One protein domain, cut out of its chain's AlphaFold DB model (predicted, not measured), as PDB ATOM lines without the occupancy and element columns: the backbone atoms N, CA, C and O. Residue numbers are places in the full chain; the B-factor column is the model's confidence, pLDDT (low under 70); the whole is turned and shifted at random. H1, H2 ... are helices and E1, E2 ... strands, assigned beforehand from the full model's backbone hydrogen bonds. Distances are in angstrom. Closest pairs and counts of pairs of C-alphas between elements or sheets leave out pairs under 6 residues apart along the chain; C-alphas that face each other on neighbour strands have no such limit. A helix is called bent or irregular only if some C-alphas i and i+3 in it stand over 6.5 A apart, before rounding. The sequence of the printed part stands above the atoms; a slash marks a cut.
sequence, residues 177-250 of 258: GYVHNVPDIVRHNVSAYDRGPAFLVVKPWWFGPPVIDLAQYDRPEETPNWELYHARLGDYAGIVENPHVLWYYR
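What this domain is: This is residues 177 to 250 of the 258 residues of an uncharacterized protein of Tumebacillus permanentifrigoris (UniProt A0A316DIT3). A twisted four-stranded sheet makes a wall at one end, and the kinked helix H2 reaches it only with residues 236 to 239, while short H1 stays off it. Along the 74 printed residues come E1 H1 E2 E3 H2 E4; the sheet E3 E1 E2 E4 is mixed, as is the class. The whole is compact, with a radius of gyration of the C-alphas of 11.5 A and spans of 31 by 27 by 17 A.

Where its parts are: Find C-alpha 177 at (0.268, -44.761, 44.238); E1 runs to 180, 9.9 A. Then come H1, 184 to 189, 8.7 A; E2, 198 to 202, 13.5 A; E3, 211 to 213, 6.7 A; H2, 226 to 241, 11.3 A, irregular with C-alphas 232 and 235 8.9 A apart; and E4, 244 to 249, 14.8 A, which ends with C-alpha 249 at (3.546, -41.761, 56.727).

How they stand to each other: Within hydrogen-bond range look for N 179 and O 199, 2.8 A, in antiparallel E1 and E2; N 200 and O 247, 2.8 A, in antiparallel E2 and E4; N 212 and O 178, 2.8 A, in parallel E3 and E1. E3, H2, E4 form a split strand-helix-strand unit, E1 and E2 between its strands, with a right-handed crossover. H1 and H2 only just touch, with 3 pairs of C-alphas within 8 A, closest Ile 185 and Trp 226, 6.9 A, about perpendicular at 74 degrees. O i to N i+4 pairs within range are 1 of 2 in H1 and 5 of 12 in H2, which has 10 of 13 O i to N i+3.

The domain as a whole: The farthest C-alphas, Trp 206 and Glu 221, are 32.6 A apart. The printed part has no cut; the link E3 to H2, residues 214 to 225, is long. No printed residue is under pLDDT 70.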
ATOM      1  N   GLY A 177       0.754 -46.134  44.155       95.19
ATOM      2  CA  GLY A 177       0.268 -44.761  44.238       95.19
ATOM      3  C   GLY A 177       0.538 -44.170  45.618       95.19
ATOM      4  O   GLY A 177       0.466 -44.868  46.629       95.19
ATOM      5  N   TYR A 178       0.853 -42.882  45.660       96.31
ATOM      6  CA  TYR A 178       0.937 -42.089  46.878       96.31
ATOM      7  C   TYR A 178      -0.359 -41.298  47.041       96.31
ATOM      8  O   TYR A 178      -0.718 -40.507  46.171       96.31
ATOM      9  N   VAL A 179      -1.066 -41.527  48.140       96.56
ATOM     10  CA  VAL A 179      -2.326 -40.865  48.471       96.56
ATOM     11  C   VAL A 179      -2.088 -39.922  49.640       96.56
ATOM     12  O   VAL A 179      -1.573 -40.344  50.675       96.56
ATOM     13  N   HIS A 180      -2.479 -38.662  49.496       96.12
ATOM     14  CA  HIS A 180      -2.364 -37.656  50.551       96.12
ATOM     15  C   HIS A 180      -3.657 -36.853  50.701       96.12
ATOM     16  O   HIS A 180      -4.595 -37.021  49.919       96.12
ATOM     17  N   ASN A 181      -3.712 -36.013  51.741       94.94
ATOM     18  CA  ASN A 181      -4.870 -35.174  52.059       94.94
ATOM     19  C   ASN A 181      -6.182 -35.971  52.102       94.94
ATOM     20  O   ASN A 181      -7.154 -35.636  51.438       94.94
ATOM     21  N   VAL A 182      -6.216 -37.069  52.863       95.62
ATOM     22  CA  VAL A 182      -7.434 -37.888  52.955       95.62
ATOM     23  C   VAL A 182      -8.523 -37.120  53.721       95.62
ATOM     24  O   VAL A 182      -8.295 -36.833  54.902       95.62
ATOM     25  N   PRO A 183      -9.675 -36.794  53.098       96.00
ATOM     26  CA  PRO A 183     -10.744 -36.051  53.752       96.00
ATOM     27  C   PRO A 183     -11.444 -36.921  54.796       96.00
ATOM     28  O   PRO A 183     -11.448 -38.154  54.714       96.00
ATOM     29  N   ASP A 184     -12.077 -36.280  55.777       95.25
ATOM     30  CA  ASP A 184     -12.695 -36.998  56.890       95.25
ATOM     31  C   ASP A 184     -13.826 -37.919  56.417       95.25
ATOM     32  O   ASP A 184     -13.975 -39.008  56.964       95.25
ATOM     33  N   ILE A 185     -14.558 -37.569  55.352       95.56
ATOM     34  CA  ILE A 185     -15.590 -38.447  54.775       95.56
ATOM     35  C   ILE A 185     -15.035 -39.822  54.366       95.56
ATOM     36  O   ILE A 185     -15.710 -40.833  54.542       95.56
ATOM     37  N   VAL A 186     -13.790 -39.886  53.884       96.19
ATOM     38  CA  VAL A 186     -13.126 -41.153  53.540       96.19
ATOM     39  C   VAL A 186     -12.687 -41.886  54.795       96.19
ATOM     40  O   VAL A 186     -12.914 -43.087  54.893       96.19
ATOM     41  N   ARG A 187     -12.125 -41.181  55.780       95.38
ATOM     42  CA  ARG A 187     -11.683 -41.799  57.042       95.38
ATOM     43  C   ARG A 187     -12.841 -42.460  57.790       95.38
ATOM     44  O   ARG A 187     -12.720 -43.589  58.236       95.38
ATOM     45  N   HIS A 188     -13.999 -41.803  57.849       95.50
ATOM     46  CA  HIS A 188     -15.167 -42.353  58.540       95.50
ATOM     47  C   HIS A 188     -15.746 -43.604  57.860       95.50
ATOM     48  O   HIS A 188     -16.322 -44.445  58.545       95.50
ATOM     49  N   ASN A 189     -15.605 -43.735  56.536       95.81
ATOM     50  CA  ASN A 189     -16.144 -44.872  55.781       95.81
ATOM     51  C   ASN A 189     -15.109 -45.984  55.536       95.81
ATOM     52  O   ASN A 189     -15.485 -47.132  55.302       95.81
ATOM     53  N   VAL A 190     -13.812 -45.667  55.592       96.06
ATOM     54  CA  VAL A 190     -12.724 -46.565  55.193       96.06
ATOM     55  C   VAL A 190     -11.636 -46.593  56.263       96.06
ATOM     56  O   VAL A 190     -10.707 -45.785  56.271       96.06
ATOM     57  N   SER A 191     -11.705 -47.615  57.116       94.69
ATOM     58  CA  SER A 191     -10.815 -47.784  58.277       94.69
ATOM     59  C   SER A 191      -9.326 -47.915  57.932       94.69
ATOM     60  O   SER A 191      -8.453 -47.677  58.770       94.69
ATOM     61  N   ALA A 192      -8.994 -48.265  56.685       95.00
ATOM     62  CA  ALA A 192      -7.608 -48.330  56.223       95.00
ATOM     63  C   ALA A 192      -6.901 -46.959  56.265       95.00
ATOM     64  O   ALA A 192      -5.677 -46.909  56.404       95.00
ATOM     65  N   TYR A 193      -7.662 -45.862  56.183       95.19
ATOM     66  CA  TYR A 193      -7.146 -44.492  56.172       95.19
ATOM     67  C   TYR A 193      -7.205 -43.781  57.530       95.19
ATOM     68  O   TYR A 193      -6.889 -42.595  57.615       95.19
ATOM     69  N   ASP A 194      -7.530 -44.490  58.612       93.44
ATOM     70  CA  ASP A 194      -7.641 -43.892  59.952       93.44
ATOM     71  C   ASP A 194      -6.305 -43.369  60.502       93.44
ATOM     72  O   ASP A 194      -6.263 -42.580  61.449       93.44
ATOM     73  N   ARG A 195      -5.178 -43.842  59.955       87.62
ATOM     74  CA  ARG A 195      -3.850 -43.670  60.556       87.62
ATOM     75  C   ARG A 195      -2.906 -42.879  59.664       87.62
ATOM     76  O   ARG A 195      -2.095 -43.448  58.945       87.62
ATOM     77  N   GLY A 196      -2.937 -41.562  59.828       87.88
ATOM     78  CA  GLY A 196      -1.921 -40.658  59.301       87.88
ATOM     79  C   GLY A 196      -2.414 -39.761  58.163       87.88
ATOM     80  O   GLY A 196      -3.517 -39.935  57.652       87.88
ATOM     81  N   PRO A 197      -1.612 -38.750  57.798       91.50
ATOM     82  CA  PRO A 197      -1.968 -37.799  56.750       91.50
ATOM     83  C   PRO A 197      -1.763 -38.333  55.323       91.50
ATOM     84  O   PRO A 197      -2.407 -37.831  54.403       91.50
ATOM     85  N   ALA A 198      -0.889 -39.330  55.128       94.94
ATOM     86  CA  ALA A 198      -0.541 -39.843  53.805       94.94
ATOM     87  C   ALA A 198      -0.212 -41.342  53.799       94.94
ATOM     88  O   ALA A 198       0.268 -41.905  54.789       94.94
ATOM     89  N   PHE A 199      -0.440 -41.977  52.650       96.38
ATOM     90  CA  PHE A 199      -0.459 -43.425  52.478       96.38
ATOM     91  C   PHE A 199       0.193 -43.840  51.163       96.38
ATOM     92  O   PHE A 199       0.040 -43.190  50.131       96.38
ATOM     93  N   LEU A 200       0.884 -44.973  51.192       96.12
ATOM     94  CA  LEU A 200       1.329 -45.678  50.001       96.12
ATOM     95  C   LEU A 200       0.344 -46.811  49.721       96.12
ATOM     96  O   LEU A 200       0.150 -47.675  50.578       96.12
ATOM     97  N   VAL A 201      -0.268 -46.823  48.540       96.31
ATOM     98  CA  VAL A 201      -1.330 -47.769  48.174       96.31
ATOM     99  C   VAL A 201      -1.022 -48.493  46.870       96.31
ATOM    100  O   VAL A 201      -0.324 -47.969  46.001       96.31
ATOM    101  N   VAL A 202      -1.566 -49.699  46.708       95.88
ATOM    102  CA  VAL A 202      -1.585 -50.390  45.412       95.88
ATOM    103  C   VAL A 202      -2.843 -49.983  44.660       95.88
ATOM    104  O   VAL A 202      -3.953 -50.246  45.119       95.88
ATOM    105  N   LYS A 203      -2.680 -49.365  43.489       94.44
ATOM    106  CA  LYS A 203      -3.818 -48.958  42.659       94.44
ATOM    107  C   LYS A 203      -4.343 -50.121  41.795       94.44
ATOM    108  O   LYS A 203      -3.553 -50.904  41.241       94.44
ATOM    109  N   PRO A 204      -5.671 -50.244  41.619       93.38
ATOM    110  CA  PRO A 204      -6.244 -51.309  40.801       93.38
ATOM    111  C   PRO A 204      -5.953 -51.122  39.303       93.38
ATOM    112  O   PRO A 204      -5.794 -52.109  38.583       93.38
ATOM    113  N   TRP A 205      -5.725 -49.892  38.840       91.56
ATOM    114  CA  TRP A 205      -5.332 -49.578  37.460       91.56
ATOM    115  C   TRP A 205      -3.808 -49.449  37.271       91.56
ATOM    116  O   TRP A 205      -3.048 -49.279  38.224       91.56
ATOM    117  N   TRP A 206      -3.346 -49.537  36.019       89.00
ATOM    118  CA  TRP A 206      -1.931 -49.366  35.642       89.00
ATOM    119  C   TRP A 206      -1.582 -47.907  35.324       89.00
ATOM    120  O   TRP A 206      -0.557 -47.383  35.763       89.00
ATOM    121  N   PHE A 207      -2.459 -47.216  34.600       85.31
ATOM    122  CA  PHE A 207      -2.211 -45.865  34.101       85.31
ATOM    123  C   PHE A 207      -2.996 -44.846  34.913       85.31
ATOM    124  O   PHE A 207      -4.207 -44.953  35.036       85.31
ATOM    125  N   GLY A 208      -2.297 -43.891  35.513       86.00
ATOM    126  CA  GLY A 208      -2.893 -42.845  36.337       86.00
ATOM    127  C   GLY A 208      -1.814 -42.091  37.111       86.00
ATOM    128  O   GLY A 208      -0.671 -42.567  37.160       86.00
ATOM    129  N   PRO A 209      -2.155 -40.940  37.705       89.75
ATOM    130  CA  PRO A 209      -1.207 -40.122  38.439       89.75
ATOM    131  C   PRO A 209      -0.559 -40.929  39.579       89.75
ATOM    132  O   PRO A 209      -1.238 -41.714  40.245       89.75
ATOM    133  N   PRO A 210       0.761 -40.781  39.796       91.38
ATOM    134  CA  PRO A 210       1.453 -41.458  40.891       91.38
ATOM    135  C   PRO A 210       1.112 -40.844  42.253       91.38
ATOM    136  O   PRO A 210       1.294 -41.500  43.271       91.38
ATOM    137  N   VAL A 211       0.638 -39.598  42.263       94.75
ATOM    138  CA  VAL A 211       0.269 -38.825  43.449       94.75
ATOM    139  C   VAL A 211      -1.201 -38.454  43.326       94.75
ATOM    140  O   VAL A 211      -1.607 -37.897  42.306       94.75
ATOM    141  N   ILE A 212      -1.995 -38.793  44.335       95.50
ATOM    142  CA  ILE A 212      -3.440 -38.579  44.358       95.50
ATOM    143  C   ILE A 212      -3.783 -37.793  45.617       95.50
ATOM    144  O   ILE A 212      -3.593 -38.274  46.735       95.50
ATOM    145  N   ASP A 213      -4.322 -36.596  45.415       95.69
ATOM    146  CA  ASP A 213      -4.963 -35.815  46.463       95.69
ATOM    147  C   ASP A 213      -6.426 -36.268  46.564       95.69
ATOM    148  O   ASP A 213      -7.151 -36.227  45.567       95.69
ATOM    149  N   LEU A 214      -6.865 -36.761  47.723       95.19
ATOM    150  CA  LEU A 214      -8.266 -37.156  47.917       95.19
ATOM    151  C   LEU A 214      -9.164 -35.987  48.340       95.19
ATOM    152  O   LEU A 214     -10.375 -36.045  48.105       95.19
ATOM    153  N   ALA A 215      -8.602 -34.929  48.923       95.00
ATOM    154  CA  ALA A 215      -9.345 -33.740  49.325       95.00
ATOM    155  C   ALA A 215      -9.789 -32.915  48.117       95.00
ATOM    156  O   ALA A 215     -10.818 -32.257  48.191       95.00
ATOM    157  N   GLN A 216      -9.087 -32.999  46.979       95.88
ATOM    158  CA  GLN A 216      -9.505 -32.299  45.753       95.88
ATOM    159  C   GLN A 216     -10.908 -32.709  45.257       95.88
ATOM    160  O   GLN A 216     -11.549 -31.963  44.520       95.88
ATOM    161  N   TYR A 217     -11.372 -33.906  45.633       95.12
ATOM    162  CA  TYR A 217     -12.695 -34.425  45.271       95.12
ATOM    163  C   TYR A 217     -13.762 -34.116  46.327       95.12
ATOM    164  O   TYR A 217     -14.959 -34.292  46.070       95.12
ATOM    165  N   ASP A 218     -13.339 -33.655  47.505       94.94
ATOM    166  CA  ASP A 218     -14.233 -33.209  48.559       94.94
ATOM    167  C   ASP A 218     -14.662 -31.763  48.280       94.94
ATOM    168  O   ASP A 218     -13.838 -30.895  47.986       94.94
ATOM    169  N   ARG A 219     -15.969 -31.499  48.328       93.69
ATOM    170  CA  ARG A 219     -16.506 -30.145  48.136       93.69
ATOM    171  C   ARG A 219     -17.032 -29.651  49.474       93.69
ATOM    172  O   ARG A 219     -18.149 -30.020  49.828       93.69
ATOM    173  N   PRO A 220     -16.282 -28.793  50.187       87.81
ATOM    174  CA  PRO A 220     -16.653 -28.377  51.538       87.81
ATOM    175  C   PRO A 220     -17.947 -27.551  51.582       87.81
ATOM    176  O   PRO A 220     -18.543 -27.399  52.644       87.81
ATOM    177  N   GLU A 221     -18.380 -27.002  50.443       91.12
ATOM    178  CA  GLU A 221     -19.621 -26.229  50.314       91.12
ATOM    179  C   GLU A 221     -20.882 -27.108  50.265       91.12
ATOM    180  O   GLU A 221     -21.985 -26.622  50.510       91.12
ATOM    181  N   GLU A 222     -20.741 -28.397  49.952       90.50
ATOM    182  CA  GLU A 222     -21.860 -29.322  49.805       90.50
ATOM    183  C   GLU A 222     -22.009 -30.220  51.040       90.50
ATOM    184  O   GLU A 222     -21.053 -30.496  51.763       90.50
ATOM    185  N   THR A 223     -23.226 -30.706  51.301       91.81
ATOM    186  CA  THR A 223     -23.453 -31.666  52.389       91.81
ATOM    187  C   THR A 223     -22.621 -32.928  52.153       91.81
ATOM    188  O   THR A 223     -22.726 -33.499  51.062       91.81
ATOM    189  N   PRO A 224     -21.850 -33.406  53.148       92.00
ATOM    190  CA  PRO A 224     -20.980 -34.563  52.980       92.00
ATOM    191  C   PRO A 224     -21.818 -35.800  52.639       92.00
ATOM    192  O   PRO A 224     -22.546 -36.325  53.481       92.00
ATOM    193  N   ASN A 225     -21.727 -36.248  51.387       95.81
ATOM    194  CA  ASN A 225     -22.428 -37.419  50.875       95.81
ATOM    195  C   ASN A 225     -21.416 -38.388  50.254       95.81
ATOM    196  O   ASN A 225     -20.711 -38.046  49.302       95.81
ATOM    197  N   TRP A 226     -21.359 -39.600  50.812       95.81
ATOM    198  CA  TRP A 226     -20.425 -40.642  50.399       95.81
ATOM    199  C   TRP A 226     -20.617 -41.070  48.946       95.81
ATOM    200  O   TRP A 226     -19.645 -41.185  48.207       95.81
ATOM    201  N   GLU A 227     -21.863 -41.252  48.513       95.75
ATOM    202  CA  GLU A 227     -22.178 -41.714  47.158       95.75
ATOM    203  C   GLU A 227     -21.773 -40.673  46.113       95.75
ATOM    204  O   GLU A 227     -21.223 -41.005  45.063       95.75
ATOM    205  N   LEU A 228     -21.978 -39.392  46.429       95.62
ATOM    206  CA  LEU A 228     -21.583 -38.290  45.558       95.62
ATOM    207  C   LEU A 228     -20.058 -38.152  45.480       95.62
ATOM    208  O   LEU A 228     -19.516 -37.926  44.398       95.62
ATOM    209  N   TYR A 229     -19.361 -38.314  46.608       96.38
ATOM    210  CA  TYR A 229     -17.897 -38.355  46.645       96.38
ATOM    211  C   TYR A 229     -17.354 -39.521  45.808       96.38
ATOM    212  O   TYR A 229     -16.457 -39.343  44.985       96.38
ATOM    213  N   HIS A 230     -17.962 -40.699  45.949       96.06
ATOM    214  CA  HIS A 230     -17.616 -41.889  45.185       96.06
ATOM    215  C   HIS A 230     -17.805 -41.686  43.674       96.06
ATOM    216  O   HIS A 230     -16.909 -41.987  42.886       96.06
ATOM    217  N   ALA A 231     -18.931 -41.092  43.267       95.88
ATOM    218  CA  ALA A 231     -19.198 -40.759  41.869       95.88
ATOM    219  C   ALA A 231     -18.177 -39.763  41.285       95.88
ATOM    220  O   ALA A 231     -17.840 -39.849  40.106       95.88
ATOM    221  N   ARG A 232     -17.649 -38.837  42.100       96.19
ATOM    222  CA  ARG A 232     -16.622 -37.863  41.676       96.19
ATOM    223  C   ARG A 232     -15.243 -38.463  41.497       96.19
ATOM    224  O   ARG A 232     -14.495 -37.986  40.648       96.19
ATOM    225  N   LEU A 233     -14.902 -39.470  42.296       95.50
ATOM    226  CA  LEU A 233     -13.636 -40.178  42.143       95.50
ATOM    227  C   LEU A 233     -13.550 -40.880  40.782       95.50
ATOM    228  O   LEU A 233     -12.454 -41.007  40.240       95.50
ATOM    229  N   GLY A 234     -14.683 -41.315  40.220       94.88
ATOM    230  CA  GLY A 234     -14.727 -42.009  38.934       94.88
ATOM    231  C   GLY A 234     -13.828 -43.244  38.956       94.88
ATOM    232  O   GLY A 234     -13.926 -44.074  39.858       94.88
ATOM    233  N   ASP A 235     -12.887 -43.328  38.016       91.94
ATOM    234  CA  ASP A 235     -11.920 -44.430  37.943       91.94
ATOM    235  C   ASP A 235     -11.057 -44.561  39.210       91.94
ATOM    236  O   ASP A 235     -10.562 -45.648  39.515       91.94
ATOM    237  N   TYR A 236     -10.898 -43.476  39.979       94.56
ATOM    238  CA  TYR A 236     -10.118 -43.471  41.215       94.56
ATOM    239  C   TYR A 236     -10.832 -44.122  42.403       94.56
ATOM    240  O   TYR A 236     -10.192 -44.385  43.426       94.56
ATOM    241  N   ALA A 237     -12.126 -44.424  42.268       95.69
ATOM    242  CA  ALA A 237     -12.957 -44.995  43.325       95.69
ATOM    243  C   ALA A 237     -12.385 -46.306  43.880       95.69
ATOM    244  O   ALA A 237     -12.430 -46.543  45.086       95.69
ATOM    245  N   GLY A 238     -11.723 -47.102  43.036       94.94
ATOM    246  CA  GLY A 238     -11.141 -48.380  43.444       94.94
ATOM    247  C   GLY A 238     -10.071 -48.284  44.544       94.94
ATOM    248  O   GLY A 238      -9.848 -49.266  45.247       94.94
ATOM    249  N   ILE A 239      -9.427 -47.122  44.734       95.25
ATOM    250  CA  ILE A 239      -8.510 -46.896  45.872       95.25
ATOM    251  C   ILE A 239      -9.271 -46.838  47.199       95.25
ATOM    252  O   ILE A 239      -8.741 -47.242  48.230       95.25
ATOM    253  N   VAL A 240     -10.499 -46.336  47.169       95.75
ATOM    254  CA  VAL A 240     -11.330 -46.104  48.346       95.75
ATOM    255  C   VAL A 240     -12.204 -47.321  48.653       95.75
ATOM    256  O   VAL A 240     -12.369 -47.660  49.821       95.75
ATOM    257  N   GLU A 241     -12.701 -48.023  47.632       95.62
ATOM    258  CA  GLU A 241     -13.499 -49.246  47.806       95.62
ATOM    259  C   GLU A 241     -12.686 -50.414  48.380       95.62
ATOM    260  O   GLU A 241     -13.145 -51.116  49.278       95.62
ATOM    261  N   ASN A 242     -11.478 -50.642  47.854       94.88
ATOM    262  CA  ASN A 242     -10.630 -51.779  48.218       94.88
ATOM    263  C   ASN A 242      -9.190 -51.309  48.489       94.88
ATOM    264  O   ASN A 242      -8.274 -51.590  47.706       94.88
ATOM    265  N   PRO A 243      -8.963 -50.573  49.592       95.12
ATOM    266  CA  PRO A 243      -7.669 -49.970  49.879       95.12
ATOM    267  C   PRO A 243      -6.627 -51.032  50.250       95.12
ATOM    268  O   PRO A 243      -6.638 -51.615  51.336       95.12
ATOM    269  N   HIS A 244      -5.648 -51.230  49.373       96.12
ATOM    270  CA  HIS A 244      -4.448 -52.009  49.672       96.12
ATOM    271  C   HIS A 244      -3.314 -51.085  50.122       96.12
ATOM    272  O   HIS A 244      -2.452 -50.697  49.329       96.12
ATOM    273  N   VAL A 245      -3.332 -50.715  51.404       95.81
ATOM    274  CA  VAL A 245      -2.311 -49.858  52.019       95.81
ATOM    275  C   VAL A 245      -1.038 -50.663  52.281       95.81
ATOM    276  O   VAL A 245      -1.044 -51.643  53.022       95.81
ATOM    277  N   LEU A 246       0.070 -50.230  51.682       95.50
ATOM    278  CA  LEU A 246       1.404 -50.798  51.884       95.50
ATOM    279  C   LEU A 246       2.125 -50.147  53.064       95.50
ATOM    280  O   LEU A 246       2.849 -50.810  53.804       95.50
ATOM    281  N   TRP A 247       1.967 -48.830  53.203       96.19
ATOM    282  CA  TRP A 247       2.683 -48.032  54.191       96.19
ATOM    283  C   TRP A 247       1.896 -46.769  54.534       96.19
ATOM    284  O   TRP A 247       1.169 -46.244  53.692       96.19
ATOM    285  N   TYR A 248       2.073 -46.251  55.746       95.12
ATOM    286  CA  TYR A 248       1.538 -44.954  56.154       95.12
ATOM    287  C   TYR A 248       2.675 -44.048  56.625       95.12
ATOM    288  O   TYR A 248       3.641 -44.492  57.253       95.12
ATOM    289  N   TYR A 249       2.567 -42.761  56.323       93.88
ATOM    290  CA  TYR A 249       3.546 -41.761  56.727       93.88
ATOM    291  C   TYR A 249       3.036 -41.009  57.952       93.88
ATOM    292  O   TYR A 249       1.857 -40.683  58.048       93.88
ATOM    293  N   ARG A 250       3.924 -40.723  58.913       91.44
ATOM    294  CA  ARG A 250       3.566 -39.963  60.126       91.44
ATOM    295  C   ARG A 250       3.304 -38.483  59.828       91.44
ATOM    296  O   ARG A 250       2.511 -37.851  60.517       91.44
TER     297      ARG A 250